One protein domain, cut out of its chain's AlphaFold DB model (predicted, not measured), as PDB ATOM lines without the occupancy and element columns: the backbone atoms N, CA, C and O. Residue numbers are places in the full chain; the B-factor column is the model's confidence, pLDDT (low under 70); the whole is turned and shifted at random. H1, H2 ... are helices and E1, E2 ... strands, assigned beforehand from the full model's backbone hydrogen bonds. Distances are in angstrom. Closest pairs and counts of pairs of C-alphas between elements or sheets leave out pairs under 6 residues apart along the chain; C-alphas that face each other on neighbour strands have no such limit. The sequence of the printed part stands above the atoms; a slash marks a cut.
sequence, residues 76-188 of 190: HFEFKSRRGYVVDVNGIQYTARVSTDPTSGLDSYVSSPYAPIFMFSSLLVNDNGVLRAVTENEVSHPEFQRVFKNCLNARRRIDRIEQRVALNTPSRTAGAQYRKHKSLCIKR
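AT A GLANCE: This is residues 76 to 188 of the 190 residues of an uncharacterized protein of Acinetobacter cumulans (UniProt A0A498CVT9). A strongly twisted sheet of five strands has one long helix, H2, lying slantwise over one face at its E1 and E2 end and running on well past the sheet. At the far end of H2 the chain folds back into H3, with residues 166 to 173 and 179 to 188 sticking out, while a long loop, residues 98 to 123, swings away from the sheet between E3 and E4. The printed part has 113 residues, with five named strands followed by three named helices; the sheet, in the order E1 E2 E3 E4 E5, is antiparallel, and the class is mixed, helices and strands. The whole is only just loose, close to compact, with a radius of gyration of the C-alphas of 16.2 A and spans of 50 by 35 by 25 A.

HOW THE PARTS SIT: E1, residues 76 to 80, and E2, residues 84 to 89, form an antiparallel hairpin, with N 78 and O 86 at 3.0 A. E2 and E3, residues 92 to 97, form the next hairpin, with N 87 and O 94 at 2.8 A. E3 and E4, residues 124 to 127, also form a hairpin, with N 95 and O 124 at 2.7 A. E4 and E5, residues 130 to 133, form the last, with N 125 and O 132 at 2.8 A. The five strands make a meander, each the antiparallel neighbour of the one before; E1 and E5 are the edge strands. H1, residues 136 to 139, is not on the sheet. H2, residues 142 to 168, is on the sheet at a height of 10.1 A, over E1 and E2, in two layers, a helix on one face of a sheet. It runs slantwise to the strands, at 37 degrees to E2 on the local plane. Its closest C-alphas to E1 are those of His 76 and Cys 151, 6.1 A; to E2, those of Val 87 and Phe 148, 7.0 A. H1 and H2 are close but not clearly touching, Val 139 and Gln 145 having the closest C-alphas at 6.7 A. H3, residues 174 to 186, is not on the sheet; H2 and H3 are near each other, with 5 pairs of C-alphas within 10 A. In H2 and H3 every O i to N i+4 pair is within hydrogen-bond range; H1 is too short for such a pair.

IN THESE COORDINATES: E1 begins at C-alpha 76 (-47.256, -41.329, 46.387). E2 is 15.5 A long and E3 16.2 A. H2 runs 38.5 A from C-alpha 142 (-59.961, -35.178, 37.411) to C-alpha 168 (-29.880, -57.761, 29.179). H3, 19.2 A long, ends at C-alpha 186 (-31.938, -40.577, 45.794).

THE WHOLE: The two C-alphas farthest apart, those of Asn 137 and Thr 173, are 50.6 A apart. The printed part has no cut. The link from E3 to E4, 26 residues, is long; the other links are tight. The mean pLDDT of the printed part is 71.6, and residues 98 to 117 and 164 to 188 are under 70.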
ATOM      1  N   HIS A  76     -48.585 -40.734  46.318       92.56
ATOM      2  CA  HIS A  76     -47.256 -41.329  46.387       92.56
ATOM      3  C   HIS A  76     -47.321 -42.835  46.160       92.56
ATOM      4  O   HIS A  76     -48.322 -43.498  46.427       92.56
ATOM      5  N   PHE A  77     -46.249 -43.370  45.581       92.56
ATOM      6  CA  PHE A  77     -46.144 -44.795  45.339       92.56
ATOM      7  C   PHE A  77     -45.717 -45.462  46.637       92.56
ATOM      8  O   PHE A  77     -44.672 -45.108  47.179       92.56
ATOM      9  N   GLU A  78     -46.505 -46.434  47.078       92.81
ATOM     10  CA  GLU A  78     -46.321 -47.075  48.375       92.81
ATOM     11  C   GLU A  78     -45.479 -48.344  48.198       92.81
ATOM     12  O   GLU A  78     -44.310 -48.405  48.578       92.81
ATOM     13  N   PHE A  79     -46.016 -49.344  47.497       90.94
ATOM     14  CA  PHE A  79     -45.277 -50.556  47.139       90.94
ATOM     15  C   PHE A  79     -45.935 -51.310  45.979       90.94
ATOM     16  O   PHE A  79     -47.038 -51.009  45.525       90.94
ATOM     17  N   LYS A  80     -45.243 -52.341  45.483       88.38
ATOM     18  CA  LYS A  80     -45.787 -53.294  44.513       88.38
ATOM     19  C   LYS A  80     -46.198 -54.568  45.242       88.38
ATOM     20  O   LYS A  80     -45.358 -55.262  45.806       88.38
ATOM     21  N   SER A  81     -47.488 -54.871  45.232       85.94
ATOM     22  CA  SER A  81     -48.047 -56.108  45.777       85.94
ATOM     23  C   SER A  81     -48.109 -57.205  44.709       85.94
ATOM     24  O   SER A  81     -47.957 -56.946  43.514       85.94
ATOM     25  N   ARG A  82     -48.442 -58.437  45.117       83.12
ATOM     26  CA  ARG A  82     -48.773 -59.522  44.173       83.12
ATOM     27  C   ARG A  82     -49.980 -59.196  43.284       83.12
ATOM     28  O   ARG A  82     -50.095 -59.744  42.196       83.12
ATOM     29  N   ARG A  83     -50.889 -58.332  43.751       81.81
ATOM     30  CA  ARG A  83     -52.128 -57.972  43.043       81.81
ATOM     31  C   ARG A  83     -51.949 -56.777  42.109       81.81
ATOM     32  O   ARG A  83     -52.750 -56.609  41.194       81.81
ATOM     33  N   GLY A  84     -50.931 -55.947  42.320       87.38
ATOM     34  CA  GLY A  84     -50.840 -54.661  41.639       87.38
ATOM     35  C   GLY A  84     -49.889 -53.664  42.279       87.38
ATOM     36  O   GLY A  84     -49.266 -53.934  43.304       87.38
ATOM     37  N   TYR A  85     -49.822 -52.486  41.675       90.38
ATOM     38  CA  TYR A  85     -49.151 -51.314  42.220       90.38
ATOM     39  C   TYR A  85     -50.071 -50.631  43.227       90.38
ATOM     40  O   TYR A  85     -51.230 -50.366  42.911       90.38
ATOM     41  N   VAL A  86     -49.557 -50.346  44.418       92.50
ATOM     42  CA  VAL A  86     -50.277 -49.631  45.469       92.50
ATOM     43  C   VAL A  86     -49.827 -48.175  45.460       92.50
ATOM     44  O   VAL A  86     -48.632 -47.879  45.518       92.50
ATOM     45  N   VAL A  87     -50.794 -47.275  45.344       92.50
ATOM     46  CA  VAL A  87     -50.607 -45.825  45.377       92.50
ATOM     47  C   VAL A  87     -51.470 -45.290  46.508       92.50
ATOM     48  O   VAL A  87     -52.677 -45.530  46.536       92.50
ATOM     49  N   ASP A  88     -50.848 -44.573  47.430       92.94
ATOM     50  CA  ASP A  88     -51.556 -43.827  48.456       92.94
ATOM     51  C   ASP A  88     -51.953 -42.463  47.896       92.94
ATOM     52  O   ASP A  88     -51.127 -41.764  47.299       92.94
ATOM     53  N   VAL A  89     -53.222 -42.098  48.060       90.94
ATOM     54  CA  VAL A  89     -53.725 -40.760  47.768       90.94
ATOM     55  C   VAL A  89     -54.375 -40.206  49.026       90.94
ATOM     56  O   VAL A  89     -55.447 -40.653  49.425       90.94
ATOM     57  N   ASN A  90     -53.740 -39.202  49.630       87.56
ATOM     58  CA  ASN A  90     -54.204 -38.549  50.860       87.56
ATOM     59  C   ASN A  90     -54.466 -39.513  52.037       87.56
ATOM     60  O   ASN A  90     -55.415 -39.309  52.791       87.56
ATOM     61  N   GLY A  91     -53.628 -40.539  52.214       85.50
ATOM     62  CA  GLY A  91     -53.747 -41.516  53.302       85.50
ATOM     63  C   GLY A  91     -54.677 -42.692  52.992       85.50
ATOM     64  O   GLY A  91     -54.942 -43.506  53.876       85.50
ATOM     65  N   ILE A  92     -55.197 -42.777  51.764       89.69
ATOM     66  CA  ILE A  92     -56.026 -43.890  51.297       89.69
ATOM     67  C   ILE A  92     -55.249 -44.678  50.245       89.69
ATOM     68  O   ILE A  92     -54.823 -44.133  49.227       89.69
ATOM     69  N   GLN A  93     -55.110 -45.986  50.463       93.69
ATOM     70  CA  GLN A  93     -54.370 -46.868  49.565       93.69
ATOM     71  C   GLN A  93     -55.262 -47.459  48.475       93.69
ATOM     72  O   GLN A  93     -56.212 -48.196  48.745       93.69
ATOM     73  N   TYR A  94     -54.872 -47.213  47.230       92.88
ATOM     74  CA  TYR A  94     -55.518 -47.723  46.031       92.88
ATOM     75  C   TYR A  94     -54.569 -48.662  45.280       92.88
ATOM     76  O   TYR A  94     -53.409 -48.346  45.024       92.88
ATOM     77  N   THR A  95     -55.066 -49.826  44.881       92.38
ATOM     78  CA  THR A  95     -54.333 -50.845  44.133       92.38
ATOM     79  C   THR A  95     -54.761 -50.831  42.671       92.38
ATOM     80  O   THR A  95     -55.885 -51.214  42.338       92.38
ATOM     81  N   ALA A  96     -53.836 -50.456  41.789       89.69
ATOM     82  CA  ALA A  96     -53.945 -50.663  40.351       89.69
ATOM     83  C   ALA A  96     -53.418 -52.052  39.992       89.69
ATOM     84  O   ALA A  96     -52.247 -52.358  40.235       89.69
ATOM     85  N   ARG A  97     -54.268 -52.905  39.416       82.25
ATOM     86  CA  ARG A  97     -53.898 -54.289  39.095       82.25
ATOM     87  C   ARG A  97     -52.740 -54.336  38.093       82.25
ATOM     88  O   ARG A  97     -52.609 -53.473  37.230       82.25
ATOM     89  N   VAL A  98     -51.886 -55.360  38.190       69.06
ATOM     90  CA  VAL A  98     -50.683 -55.477  37.333       69.06
ATOM     91  C   VAL A  98     -51.041 -55.479  35.841       69.06
ATOM     92  O   VAL A  98     -50.315 -54.898  35.038       69.06
ATOM     93  N   SER A  99     -52.179 -56.081  35.487       64.12
ATOM     94  CA  SER A  99     -52.664 -56.189  34.109       64.12
ATOM     95  C   SER A  99     -53.272 -54.906  33.539       64.12
ATOM     96  O   SER A  99     -53.495 -54.841  32.339       64.12
ATOM     97  N   THR A 100     -53.571 -53.893  34.354       61.97
ATOM     98  CA  THR A 100     -54.284 -52.700  33.883       61.97
ATOM     99  C   THR A 100     -53.292 -51.587  33.554       61.97
ATOM    100  O   THR A 100     -52.652 -51.072  34.469       61.97
ATOM    101  N   ASP A 101     -53.131 -51.227  32.277       61.72
ATOM    102  CA  ASP A 101     -52.242 -50.150  31.808       61.72
ATOM    103  C   ASP A 101     -52.996 -48.806  31.717       61.72
ATOM    104  O   ASP A 101     -53.875 -48.667  30.866       61.72
ATOM    105  N   PRO A 102     -52.704 -47.804  32.574       57.19
ATOM    106  CA  PRO A 102     -53.346 -46.486  32.517       57.19
ATOM    107  C   PRO A 102     -53.019 -45.765  31.206       57.19
ATOM    108  O   PRO A 102     -51.918 -45.249  31.009       57.19
ATOM    109  N   THR A 103     -53.993 -45.682  30.300       53.84
ATOM    110  CA  THR A 103     -53.793 -45.040  29.000       53.84
ATOM    111  C   THR A 103     -53.878 -43.519  29.076       53.84
ATOM    112  O   THR A 103     -54.653 -42.942  29.836       53.84
ATOM    113  N   SER A 104     -53.056 -42.905  28.219       46.72
ATOM    114  CA  SER A 104     -52.862 -41.493  27.850       46.72
ATOM    115  C   SER A 104     -51.690 -40.756  28.520       46.72
ATOM    116  O   SER A 104     -51.829 -39.970  29.453       46.72
ATOM    117  N   GLY A 105     -50.498 -41.041  27.992       42.59
ATOM    118  CA  GLY A 105     -49.244 -40.365  28.312       42.59
ATOM    119  C   GLY A 105     -48.087 -41.353  28.438       42.59
ATOM    120  O   GLY A 105     -47.791 -41.786  29.545       42.59
ATOM    121  N   LEU A 106     -47.424 -41.644  27.310       39.53
ATOM    122  CA  LEU A 106     -46.064 -42.213  27.196       39.53
ATOM    123  C   LEU A 106     -45.831 -43.738  27.218       39.53
ATOM    124  O   LEU A 106     -44.670 -44.140  27.265       39.53
ATOM    125  N   ASP A 107     -46.843 -44.586  27.037       44.38
ATOM    126  CA  ASP A 107     -46.592 -46.011  26.766       44.38
ATOM    127  C   ASP A 107     -46.757 -46.319  25.275       44.38
ATOM    128  O   ASP A 107     -47.777 -46.829  24.827       44.38
ATOM    129  N   SER A 108     -45.704 -46.051  24.497       44.53
ATOM    130  CA  SER A 108     -45.561 -46.471  23.091       44.53
ATOM    131  C   SER A 108     -45.519 -48.000  22.888       44.53
ATOM    132  O   SER A 108     -45.202 -48.463  21.799       44.53
ATOM    133  N   TYR A 109     -45.809 -48.785  23.930       43.75
ATOM    134  CA  TYR A 109     -45.747 -50.249  23.943       43.75
ATOM    135  C   TYR A 109     -47.105 -50.936  24.101       43.75
ATOM    136  O   TYR A 109     -47.159 -52.163  24.070       43.75
ATOM    137  N   VAL A 110     -48.207 -50.190  24.223       49.09
ATOM    138  CA  VAL A 110     -49.543 -50.793  24.129       49.09
ATOM    139  C   VAL A 110     -49.912 -50.918  22.648       49.09
ATOM    140  O   VAL A 110     -50.730 -50.175  22.123       49.09
ATOM    141  N   SER A 111     -49.230 -51.821  21.945       45.88
ATOM    142  CA  SER A 111     -49.486 -52.149  20.535       45.88
ATOM    143  C   SER A 111     -50.493 -53.291  20.361       45.88
ATOM    144  O   SER A 111     -50.804 -53.668  19.236       45.88
ATOM    145  N   SER A 112     -51.007 -53.853  21.462       50.09
ATOM    146  CA  SER A 112     -51.963 -54.957  21.412       50.09
ATOM    147  C   SER A 112     -53.407 -54.440  21.434       50.09
ATOM    148  O   SER A 112     -53.780 -53.768  22.399       50.09
ATOM    149  N   PRO A 113     -54.255 -54.811  20.453       53.97
ATOM    150  CA  PRO A 113     -55.695 -54.543  20.501       53.97
ATOM    151  C   PRO A 113     -56.408 -55.278  21.653       53.97
ATOM    152  O   PRO A 113     -57.559 -54.980  21.950       53.97
ATOM    153  N   TYR A 114     -55.720 -56.206  22.328       54.66
ATOM    154  CA  TYR A 114     -56.213 -56.946  23.495       54.66
ATOM    155  C   TYR A 114     -55.669 -56.415  24.827       54.66
ATOM    156  O   TYR A 114     -55.850 -57.051  25.867       54.66
ATOM    157  N   ALA A 115     -54.950 -55.289  24.819       53.81
ATOM    158  CA  ALA A 115     -54.443 -54.718  26.054       53.81
ATOM    159  C   ALA A 115     -55.610 -54.262  26.949       53.81
ATOM    160  O   ALA A 115     -56.507 -53.563  26.470       53.81
ATOM    161  N   PRO A 116     -55.618 -54.623  28.244       55.75
ATOM    162  CA  PRO A 116     -56.681 -54.206  29.144       55.75
ATOM    163  C   PRO A 116     -56.739 -52.682  29.225       55.75
ATOM    164  O   PRO A 116     -55.771 -52.036  29.633       55.75
ATOM    165  N   ILE A 117     -57.888 -52.105  28.868       63.19
ATOM    166  CA  ILE A 117     -58.147 -50.684  29.085       63.19
ATOM    167  C   ILE A 117     -58.209 -50.471  30.597       63.19
ATOM    168  O   ILE A 117     -59.090 -51.000  31.277       63.19
ATOM    169  N   PHE A 118     -57.265 -49.709  31.141       74.00
ATOM    170  CA  PHE A 118     -57.368 -49.272  32.525       74.00
ATOM    171  C   PHE A 118     -58.543 -48.312  32.668       74.00
ATOM    172  O   PHE A 118     -58.606 -47.269  32.015       74.00
ATOM    173  N   MET A 119     -59.438 -48.651  33.582       76.19
ATOM    174  CA  MET A 119     -60.499 -47.772  34.046       76.19
ATOM    175  C   MET A 119     -60.235 -47.447  35.509       76.19
ATOM    176  O   MET A 119     -59.891 -48.341  36.283       76.19
ATOM    177  N   PHE A 120     -60.416 -46.194  35.923       82.19
ATOM    178  CA  PHE A 120     -60.248 -45.829  37.334       82.19
ATOM    179  C   PHE A 120     -61.220 -46.590  38.251       82.19
ATOM    180  O   PHE A 120     -60.853 -46.927  39.371       82.19
ATOM    181  N   SER A 121     -62.398 -46.970  37.749       81.75
ATOM    182  CA  SER A 121     -63.359 -47.851  38.432       81.75
ATOM    183  C   SER A 121     -62.844 -49.276  38.687       81.75
ATOM    184  O   SER A 121     -63.416 -50.004  39.490       81.75
ATOM    185  N   SER A 122     -61.750 -49.693  38.039       84.00
ATOM    186  CA  SER A 122     -61.120 -51.003  38.264       84.00
ATOM    187  C   SER A 122     -60.150 -51.029  39.453       84.00
ATOM    188  O   SER A 122     -59.616 -52.093  39.791       84.00
ATOM    189  N   LEU A 123     -59.902 -49.873  40.082       90.12
ATOM    190  CA  LEU A 123     -59.062 -49.784  41.268       90.12
ATOM    191  C   LEU A 123     -59.700 -50.526  42.445       90.12
ATOM    192  O   LEU A 123     -60.920 -50.591  42.600       90.12
ATOM    193  N   LEU A 124     -58.840 -51.075  43.297       91.94
ATOM    194  CA  LEU A 124     -59.249 -51.599  44.594       91.94
ATOM    195  C   LEU A 124     -58.775 -50.645  45.679       91.94
ATOM    196  O   LEU A 124     -57.619 -50.245  45.648       91.94
ATOM    197  N   VAL A 125     -59.615 -50.312  46.645       93.44
ATOM    198  CA  VAL A 125     -59.218 -49.527  47.817       93.44
ATOM    199  C   VAL A 125     -59.110 -50.435  49.036       93.44
ATOM    200  O   VAL A 125     -59.870 -51.397  49.170       93.44
ATOM    201  N   ASN A 126     -58.121 -50.169  49.886       87.31
ATOM    202  CA  ASN A 126     -57.986 -50.828  51.177       87.31
ATOM    203  C   ASN A 126     -58.920 -50.155  52.188       87.31
ATOM    204  O   ASN A 126     -58.714 -49.001  52.553       87.31
ATOM    205  N   ASP A 127     -59.933 -50.891  52.623       81.81
ATOM    206  CA  ASP A 127     -60.911 -50.475  53.617       81.81
ATOM    207  C   ASP A 127     -60.741 -51.361  54.855       81.81
ATOM    208  O   ASP A 127     -61.152 -52.523  54.871       81.81
ATOM    209  N   ASN A 128     -60.034 -50.844  55.864       78.12
ATOM    210  CA  ASN A 128     -59.765 -51.538  57.131       78.12
ATOM    211  C   ASN A 128     -59.175 -52.957  56.975       78.12
ATOM    212  O   ASN A 128     -59.524 -53.882  57.707       78.12
ATOM    213  N   GLY A 129     -58.264 -53.143  56.015       77.00
ATOM    214  CA  GLY A 129     -57.603 -54.426  55.747       77.00
ATOM    215  C   GLY A 129     -58.313 -55.296  54.706       77.00
ATOM    216  O   GLY A 129     -57.760 -56.317  54.292       77.00
ATOM    217  N   VAL A 130     -59.493 -54.890  54.231       85.19
ATOM    218  CA  VAL A 130     -60.230 -55.571  53.163       85.19
ATOM    219  C   VAL A 130     -60.121 -54.775  51.868       85.19
ATOM    220  O   VAL A 130     -60.382 -53.578  51.816       85.19
ATOM    221  N   LEU A 131     -59.745 -55.450  50.782       88.56
ATOM    222  CA  LEU A 131     -59.716 -54.832  49.458       88.56
ATOM    223  C   LEU A 131     -61.114 -54.853  48.841       88.56
ATOM    224  O   LEU A 131     -61.626 -55.928  48.523       88.56
ATOM    225  N   ARG A 132     -61.687 -53.671  48.607       92.50
ATOM    226  CA  ARG A 132     -62.971 -53.500  47.913       92.50
ATOM    227  C   ARG A 132     -62.802 -52.773  46.586       92.50
ATOM    228  O   ARG A 132     -61.823 -52.060  46.387       92.50
ATOM    229  N   ALA A 133     -63.756 -52.945  45.675       89.81
ATOM    230  CA  ALA A 133     -63.823 -52.112  44.477       89.81
ATOM    231  C   ALA A 133     -64.115 -50.653  44.861       89.81
ATOM    232  O   ALA A 133     -64.871 -50.389  45.803       89.81
ATOM    233  N   VAL A 134     -63.505 -49.715  44.137       88.44
ATOM    234  CA  VAL A 134     -63.863 -48.297  44.244       88.44
ATOM    235  C   VAL A 134     -65.189 -48.033  43.533       88.44
ATOM    236  O   VAL A 134     -65.523 -48.673  42.537       88.44
ATOM    237  N   THR A 135     -65.934 -47.059  44.029       83.00
ATOM    238  CA  THR A 135     -67.079 -46.474  43.335       83.00
ATOM    239  C   THR A 135     -66.610 -45.380  42.379       83.00
ATOM    240  O   THR A 135     -65.553 -44.778  42.571       83.00
ATOM    241  N   GLU A 136     -67.397 -45.088  41.342       73.69
ATOM    242  CA  GLU A 136     -67.044 -44.057  40.357       73.69
ATOM    243  C   GLU A 136     -66.856 -42.681  41.009       73.69
ATOM    244  O   GLU A 136     -65.900 -41.979  40.696       73.69
ATOM    245  N   ASN A 137     -67.684 -42.342  41.997       75.25
ATOM    246  CA  ASN A 137     -67.602 -41.071  42.720       75.25
ATOM    247  C   ASN A 137     -66.292 -40.890  43.504       75.25
ATOM    248  O   ASN A 137     -65.844 -39.762  43.682       75.25
ATOM    249  N   GLU A 138     -65.656 -41.976  43.953       76.50
ATOM    250  CA  GLU A 138     -64.388 -41.910  44.694       76.50
ATOM    251  C   GLU A 138     -63.202 -41.540  43.798       76.50
ATOM    252  O   GLU A 138     -62.195 -41.026  44.280       76.50
ATOM    253  N   VAL A 139     -63.311 -41.809  42.495       81.12
ATOM    254  CA  VAL A 139     -62.189 -41.731  41.549       81.12
ATOM    255  C   VAL A 139     -62.491 -40.892  40.306       81.12
ATOM    256  O   VAL A 139     -61.628 -40.751  39.440       81.12
ATOM    257  N   SER A 140     -63.692 -40.318  40.195       77.69
ATOM    258  CA  SER A 140     -64.113 -39.480  39.065       77.69
ATOM    259  C   SER A 140     -63.458 -38.101  39.070       77.69
ATOM    260  O   SER A 140     -63.427 -37.436  38.035       77.69
ATOM    261  N   HIS A 141     -62.890 -37.667  40.201       78.12
ATOM    262  CA  HIS A 141     -62.280 -36.348  40.302       78.12
ATOM    263  C   HIS A 141     -61.062 -36.225  39.357       78.12
ATOM    264  O   HIS A 141     -60.080 -36.955  39.528       78.12
ATOM    265  N   PRO A 142     -61.035 -35.268  38.407       74.88
ATOM    266  CA  PRO A 142     -59.961 -35.178  37.411       74.88
ATOM    267  C   PRO A 142     -58.561 -35.035  38.021       74.88
ATOM    268  O   PRO A 142     -57.603 -35.655  37.564       74.88
ATOM    269  N   GLU A 143     -58.435 -34.257  39.101       75.69
ATOM    270  CA  GLU A 143     -57.154 -34.108  39.802       75.69
ATOM    271  C   GLU A 143     -56.693 -35.394  40.496       75.69
ATOM    272  O   GLU A 143     -55.502 -35.690  40.438       75.69
ATOM    273  N   PHE A 144     -57.608 -36.186  41.074       84.56
ATOM    274  CA  PHE A 144     -57.285 -37.510  41.615       84.56
ATOM    275  C   PHE A 144     -56.677 -38.380  40.514       84.56
ATOM    276  O   PHE A 144     -55.563 -38.888  40.653       84.56
ATOM    277  N   GLN A 145     -57.373 -38.470  39.378       84.88
ATOM    278  CA  GLN A 145     -56.950 -39.271  38.234       84.88
ATOM    279  C   GLN A 145     -55.577 -38.840  37.716       84.88
ATOM    280  O   GLN A 145     -54.709 -39.677  37.456       84.88
ATOM    281  N   ARG A 146     -55.353 -37.524  37.618       81.94
ATOM    282  CA  ARG A 146     -54.088 -36.930  37.182       81.94
ATOM    283  C   ARG A 146     -52.933 -37.309  38.107       81.94
ATOM    284  O   ARG A 146     -51.914 -37.805  37.624       81.94
ATOM    285  N   VAL A 147     -53.059 -37.079  39.417       84.62
ATOM    286  CA  VAL A 147     -51.953 -37.338  40.357       84.62
ATOM    287  C   VAL A 147     -51.688 -38.829  40.526       84.62
ATOM    288  O   VAL A 147     -50.527 -39.241  40.523       84.62
ATOM    289  N   PHE A 148     -52.746 -39.641  40.575       89.50
ATOM    290  CA  PHE A 148     -52.651 -41.094  40.664       89.50
ATOM    291  C   PHE A 148     -51.879 -41.660  39.471       89.50
ATOM    292  O   PHE A 148     -50.899 -42.391  39.627       89.50
ATOM    293  N   LYS A 149     -52.277 -41.265  38.259       85.25
ATOM    294  CA  LYS A 149     -51.660 -41.730  37.017       85.25
ATOM    295  C   LYS A 149     -50.207 -41.295  36.883       85.25
ATOM    296  O   LYS A 149     -49.369 -42.113  36.514       85.25
ATOM    297  N   ASN A 150     -49.892 -40.041  37.209       80.69
ATOM    298  CA  ASN A 150     -48.512 -39.549  37.184       80.69
ATOM    299  C   ASN A 150     -47.606 -40.378  38.102       80.69
ATOM    300  O   ASN A 150     -46.512 -40.777  37.700       80.69
ATOM    301  N   CYS A 151     -48.088 -40.677  39.308       87.38
ATOM    302  CA  CYS A 151     -47.381 -41.502  40.276       87.38
ATOM    303  C   CYS A 151     -47.171 -42.938  39.764       87.38
ATOM    304  O   CYS A 151     -46.049 -43.453  39.751       87.38
ATOM    305  N   LEU A 152     -48.239 -43.575  39.278       86.62
ATOM    306  CA  LEU A 152     -48.203 -44.949  38.784       86.62
ATOM    307  C   LEU A 152     -47.284 -45.106  37.560       86.62
ATOM    308  O   LEU A 152     -46.450 -46.014  37.521       86.62
ATOM    309  N   ASN A 153     -47.380 -44.204  36.581       81.56
ATOM    310  CA  ASN A 153     -46.586 -44.268  35.349       81.56
ATOM    311  C   ASN A 153     -45.095 -44.064  35.608       81.56
ATOM    312  O   ASN A 153     -44.266 -44.755  35.006       81.56
ATOM    313  N   ALA A 154     -44.743 -43.169  36.534       81.62
ATOM    314  CA  ALA A 154     -43.359 -42.979  36.948       81.62
ATOM    315  C   ALA A 154     -42.758 -44.287  37.483       81.62
ATOM    316  O   ALA A 154     -41.677 -44.693  37.045       81.62
ATOM    317  N   ARG A 155     -43.483 -45.001  38.356       86.00
ATOM    318  CA  ARG A 155     -43.013 -46.284  38.892       86.00
ATOM    319  C   ARG A 155     -42.921 -47.369  37.822       86.00
ATOM    320  O   ARG A 155     -41.906 -48.056  37.751       86.00
ATOM    321  N   ARG A 156     -43.932 -47.519  36.961       79.38
ATOM    322  CA  ARG A 156     -43.909 -48.527  35.882       79.38
ATOM    323  C   ARG A 156     -42.741 -48.326  34.927       79.38
ATOM    324  O   ARG A 156     -42.126 -49.299  34.496       79.38
ATOM    325  N   ARG A 157     -42.401 -47.073  34.612       77.50
ATOM    326  CA  ARG A 157     -41.232 -46.759  33.784       77.50
ATOM    327  C   ARG A 157     -39.939 -47.262  34.425       77.50
ATOM    328  O   ARG A 157     -39.116 -47.831  33.714       77.50
ATOM    329  N   ILE A 158     -39.781 -47.084  35.738       79.81
ATOM    330  CA  ILE A 158     -38.629 -47.600  36.492       79.81
ATOM    331  C   ILE A 158     -38.600 -49.129  36.425       79.81
ATOM    332  O   ILE A 158     -37.597 -49.687  35.988       79.81
ATOM    333  N   ASP A 159     -39.708 -49.796  36.753       78.81
ATOM    334  CA  ASP A 159     -39.800 -51.262  36.732       78.81
ATOM    335  C   ASP A 159     -39.477 -51.848  35.343       78.81
ATOM    336  O   ASP A 159     -38.778 -52.852  35.245       78.81
ATOM    337  N   ARG A 160     -39.930 -51.215  34.250       75.88
ATOM    338  CA  ARG A 160     -39.605 -51.651  32.877       75.88
ATOM    339  C   ARG A 160     -38.119 -51.535  32.561       75.88
ATOM    340  O   ARG A 160     -37.559 -52.412  31.906       75.88
ATOM    341  N   ILE A 161     -37.476 -50.456  33.008       72.62
ATOM    342  CA  ILE A 161     -36.026 -50.293  32.857       72.62
ATOM    343  C   ILE A 161     -35.308 -51.379  33.666       72.62
ATOM    344  O   ILE A 161     -34.415 -52.027  33.130       72.62
ATOM    345  N   GLU A 162     -35.727 -51.628  34.909       73.50
ATOM    346  CA  GLU A 162     -35.157 -52.674  35.769       73.50
ATOM    347  C   GLU A 162     -35.301 -54.070  35.152       73.50
ATOM    348  O   GLU A 162     -34.327 -54.818  35.105       73.50
ATOM    349  N   GLN A 163     -36.471 -54.399  34.600       70.94
ATOM    350  CA  GLN A 163     -36.703 -55.653  33.881       70.94
ATOM    351  C   GLN A 163     -35.810 -55.778  32.646       70.94
ATOM    352  O   GLN A 163     -35.173 -56.809  32.447       70.94
ATOM    353  N   ARG A 164     -35.715 -54.722  31.827       68.31
ATOM    354  CA  ARG A 164     -34.864 -54.727  30.631       68.31
ATOM    355  C   ARG A 164     -33.391 -54.888  30.989       68.31
ATOM    356  O   ARG A 164     -32.680 -55.601  30.294       68.31
ATOM    357  N   VAL A 165     -32.932 -54.246  32.062       67.12
ATOM    358  CA  VAL A 165     -31.569 -54.426  32.577       67.12
ATOM    359  C   VAL A 165     -31.374 -55.866  33.045       67.12
ATOM    360  O   VAL A 165     -30.411 -56.496  32.623       67.12
ATOM    361  N   ALA A 166     -32.289 -56.421  33.841       66.81
ATOM    362  CA  ALA A 166     -32.192 -57.799  34.321       66.81
ATOM    363  C   ALA A 166     -32.115 -58.824  33.174       66.81
ATOM    364  O   ALA A 166     -31.317 -59.753  33.241       66.81
ATOM    365  N   LEU A 167     -32.888 -58.617  32.105       66.69
ATOM    366  CA  LEU A 167     -32.879 -59.472  30.914       66.69
ATOM    367  C   LEU A 167     -31.613 -59.302  30.056       66.69
ATOM    368  O   LEU A 167     -31.178 -60.257  29.423       66.69
ATOM    369  N   ASN A 168     -31.011 -58.107  30.050       61.66
ATOM    370  CA  ASN A 168     -29.880 -57.761  29.179       61.66
ATOM    371  C   ASN A 168     -28.518 -57.722  29.891       61.66
ATOM    372  O   ASN A 168     -27.557 -57.231  29.302       61.66
ATOM    373  N   THR A 169     -28.398 -58.183  31.142       52.41
ATOM    374  CA  THR A 169     -27.113 -58.156  31.862       52.41
ATOM    375  C   THR A 169     -26.395 -59.510  31.805       52.41
ATOM    376  O   THR A 169     -26.702 -60.390  32.611       52.41
ATOM    377  N   PRO A 170     -25.366 -59.683  30.951       51.47
ATOM    378  CA  PRO A 170     -24.383 -60.741  31.118       51.47
ATOM    379  C   PRO A 170     -23.327 -60.311  32.159       51.47
ATOM    380  O   PRO A 170     -22.440 -59.506  31.888       51.47
ATOM    381  N   SER A 171     -23.384 -60.906  33.353       52.22
ATOM    382  CA  SER A 171     -22.322 -60.922  34.384       52.22
ATOM    383  C   SER A 171     -21.966 -59.610  35.138       52.22
ATOM    384  O   SER A 171     -22.420 -58.506  34.843       52.22
ATOM    385  N   ARG A 172     -21.172 -59.785  36.211       49.31
ATOM    386  CA  ARG A 172     -20.980 -58.955  37.427       49.31
ATOM    387  C   ARG A 172     -20.624 -57.463  37.259       49.31
ATOM    388  O   ARG A 172     -20.732 -56.721  38.236       49.31
ATOM    389  N   THR A 173     -20.234 -56.990  36.080       53.00
ATOM    390  CA  THR A 173     -19.658 -55.641  35.895       53.00
ATOM    391  C   THR A 173     -20.717 -54.527  35.809       53.00
ATOM    392  O   THR A 173     -20.479 -53.405  36.258       53.00
ATOM    393  N   ALA A 174     -21.936 -54.825  35.340       49.72
ATOM    394  CA  ALA A 174     -23.008 -53.826  35.193       49.72
ATOM    395  C   ALA A 174     -23.664 -53.404  36.530       49.72
ATOM    396  O   ALA A 174     -24.169 -52.287  36.671       49.72
ATOM    397  N   GLY A 175     -23.597 -54.258  37.561       50.81
ATOM    398  CA  GLY A 175     -24.150 -53.971  38.892       50.81
ATOM    399  C   GLY A 175     -23.446 -52.825  39.638       50.81
ATOM    400  O   GLY A 175     -24.010 -52.255  40.576       50.81
ATOM    401  N   ALA A 176     -22.227 -52.459  39.225       49.97
ATOM    402  CA  ALA A 176     -21.492 -51.318  39.767       49.97
ATOM    403  C   ALA A 176     -21.979 -49.975  39.184       49.97
ATOM    404  O   ALA A 176     -22.072 -48.985  39.913       49.97
ATOM    405  N   GLN A 177     -22.365 -49.944  37.902       50.97
ATOM    406  CA  GLN A 177     -22.921 -48.747  37.258       50.97
ATOM    407  C   GLN A 177     -24.343 -48.436  37.758       50.97
ATOM    408  O   GLN A 177     -24.652 -47.277  38.044       50.97
ATOM    409  N   TYR A 178     -25.175 -49.460  37.986       52.41
ATOM    410  CA  TYR A 178     -26.525 -49.290  38.545       52.41
ATOM    411  C   TYR A 178     -26.510 -48.719  39.981       52.41
ATOM    412  O   TYR A 178     -27.295 -47.825  40.304       52.41
ATOM    413  N   ARG A 179     -25.562 -49.143  40.834       52.25
ATOM    414  CA  ARG A 179     -25.400 -48.592  42.197       52.25
ATOM    415  C   ARG A 179     -25.026 -47.106  42.202       52.25
ATOM    416  O   ARG A 179     -25.595 -46.347  42.988       52.25
ATOM    417  N   LYS A 180     -24.147 -46.667  41.291       48.91
ATOM    418  CA  LYS A 180     -23.821 -45.238  41.122       48.91
ATOM    419  C   LYS A 180     -25.048 -44.428  40.696       48.91
ATOM    420  O   LYS A 180     -25.330 -43.400  41.311       48.91
ATOM    421  N   HIS A 181     -25.830 -44.914  39.733       49.09
ATOM    422  CA  HIS A 181     -26.998 -44.184  39.228       49.09
ATOM    423  C   HIS A 181     -28.141 -44.076  40.253       49.09
ATOM    424  O   HIS A 181     -28.751 -43.015  40.387       49.09
ATOM    425  N   LYS A 182     -28.386 -45.134  41.040       46.03
ATOM    426  CA  LYS A 182     -29.392 -45.139  42.118       46.03
ATOM    427  C   LYS A 182     -29.046 -44.146  43.238       46.03
ATOM    428  O   LYS A 182     -29.926 -43.434  43.713       46.03
ATOM    429  N   SER A 183     -27.763 -44.028  43.597       49.03
ATOM    430  CA  SER A 183     -27.292 -43.054  44.598       49.03
ATOM    431  C   SER A 183     -27.451 -41.587  44.163       49.03
ATOM    432  O   SER A 183     -27.709 -40.719  44.995       49.03
ATOM    433  N   LEU A 184     -27.357 -41.316  42.858       45.16
ATOM    434  CA  LEU A 184     -27.516 -39.980  42.271       45.16
ATOM    435  C   LEU A 184     -28.983 -39.533  42.207       45.16
ATOM    436  O   LEU A 184     -29.262 -38.347  42.370       45.16
ATOM    437  N   CYS A 185     -29.916 -40.466  42.005       42.69
ATOM    438  CA  CYS A 185     -31.345 -40.154  41.997       42.69
ATOM    439  C   CYS A 185     -31.911 -39.951  43.408       42.69
ATOM    440  O   CYS A 185     -32.697 -39.034  43.604       42.69
ATOM    441  N   ILE A 186     -31.472 -40.732  44.403       46.12
ATOM    442  CA  ILE A 186     -31.938 -40.577  45.794       46.12
ATOM    443  C   ILE A 186     -31.494 -39.225  46.384       46.12
ATOM    444  O   ILE A 186     -32.275 -38.569  47.063       46.12
ATOM    445  N   LYS A 187     -30.284 -38.744  46.057       42.72
ATOM    446  CA  LYS A 187     -29.789 -37.426  46.507       42.72
ATOM    447  C   LYS A 187     -30.483 -36.216  45.868       42.72
ATOM    448  O   LYS A 187     -30.259 -35.102  46.318       42.72
ATOM    449  N   ARG A 188     -31.278 -36.405  44.811       39.72
ATOM    450  CA  ARG A 188     -32.030 -35.329  44.136       39.72
ATOM    451  C   ARG A 188     -33.498 -35.257  44.567       39.72
ATOM    452  O   ARG A 188     -34.250 -34.464  44.009       39.72
TER     453      ARG A 188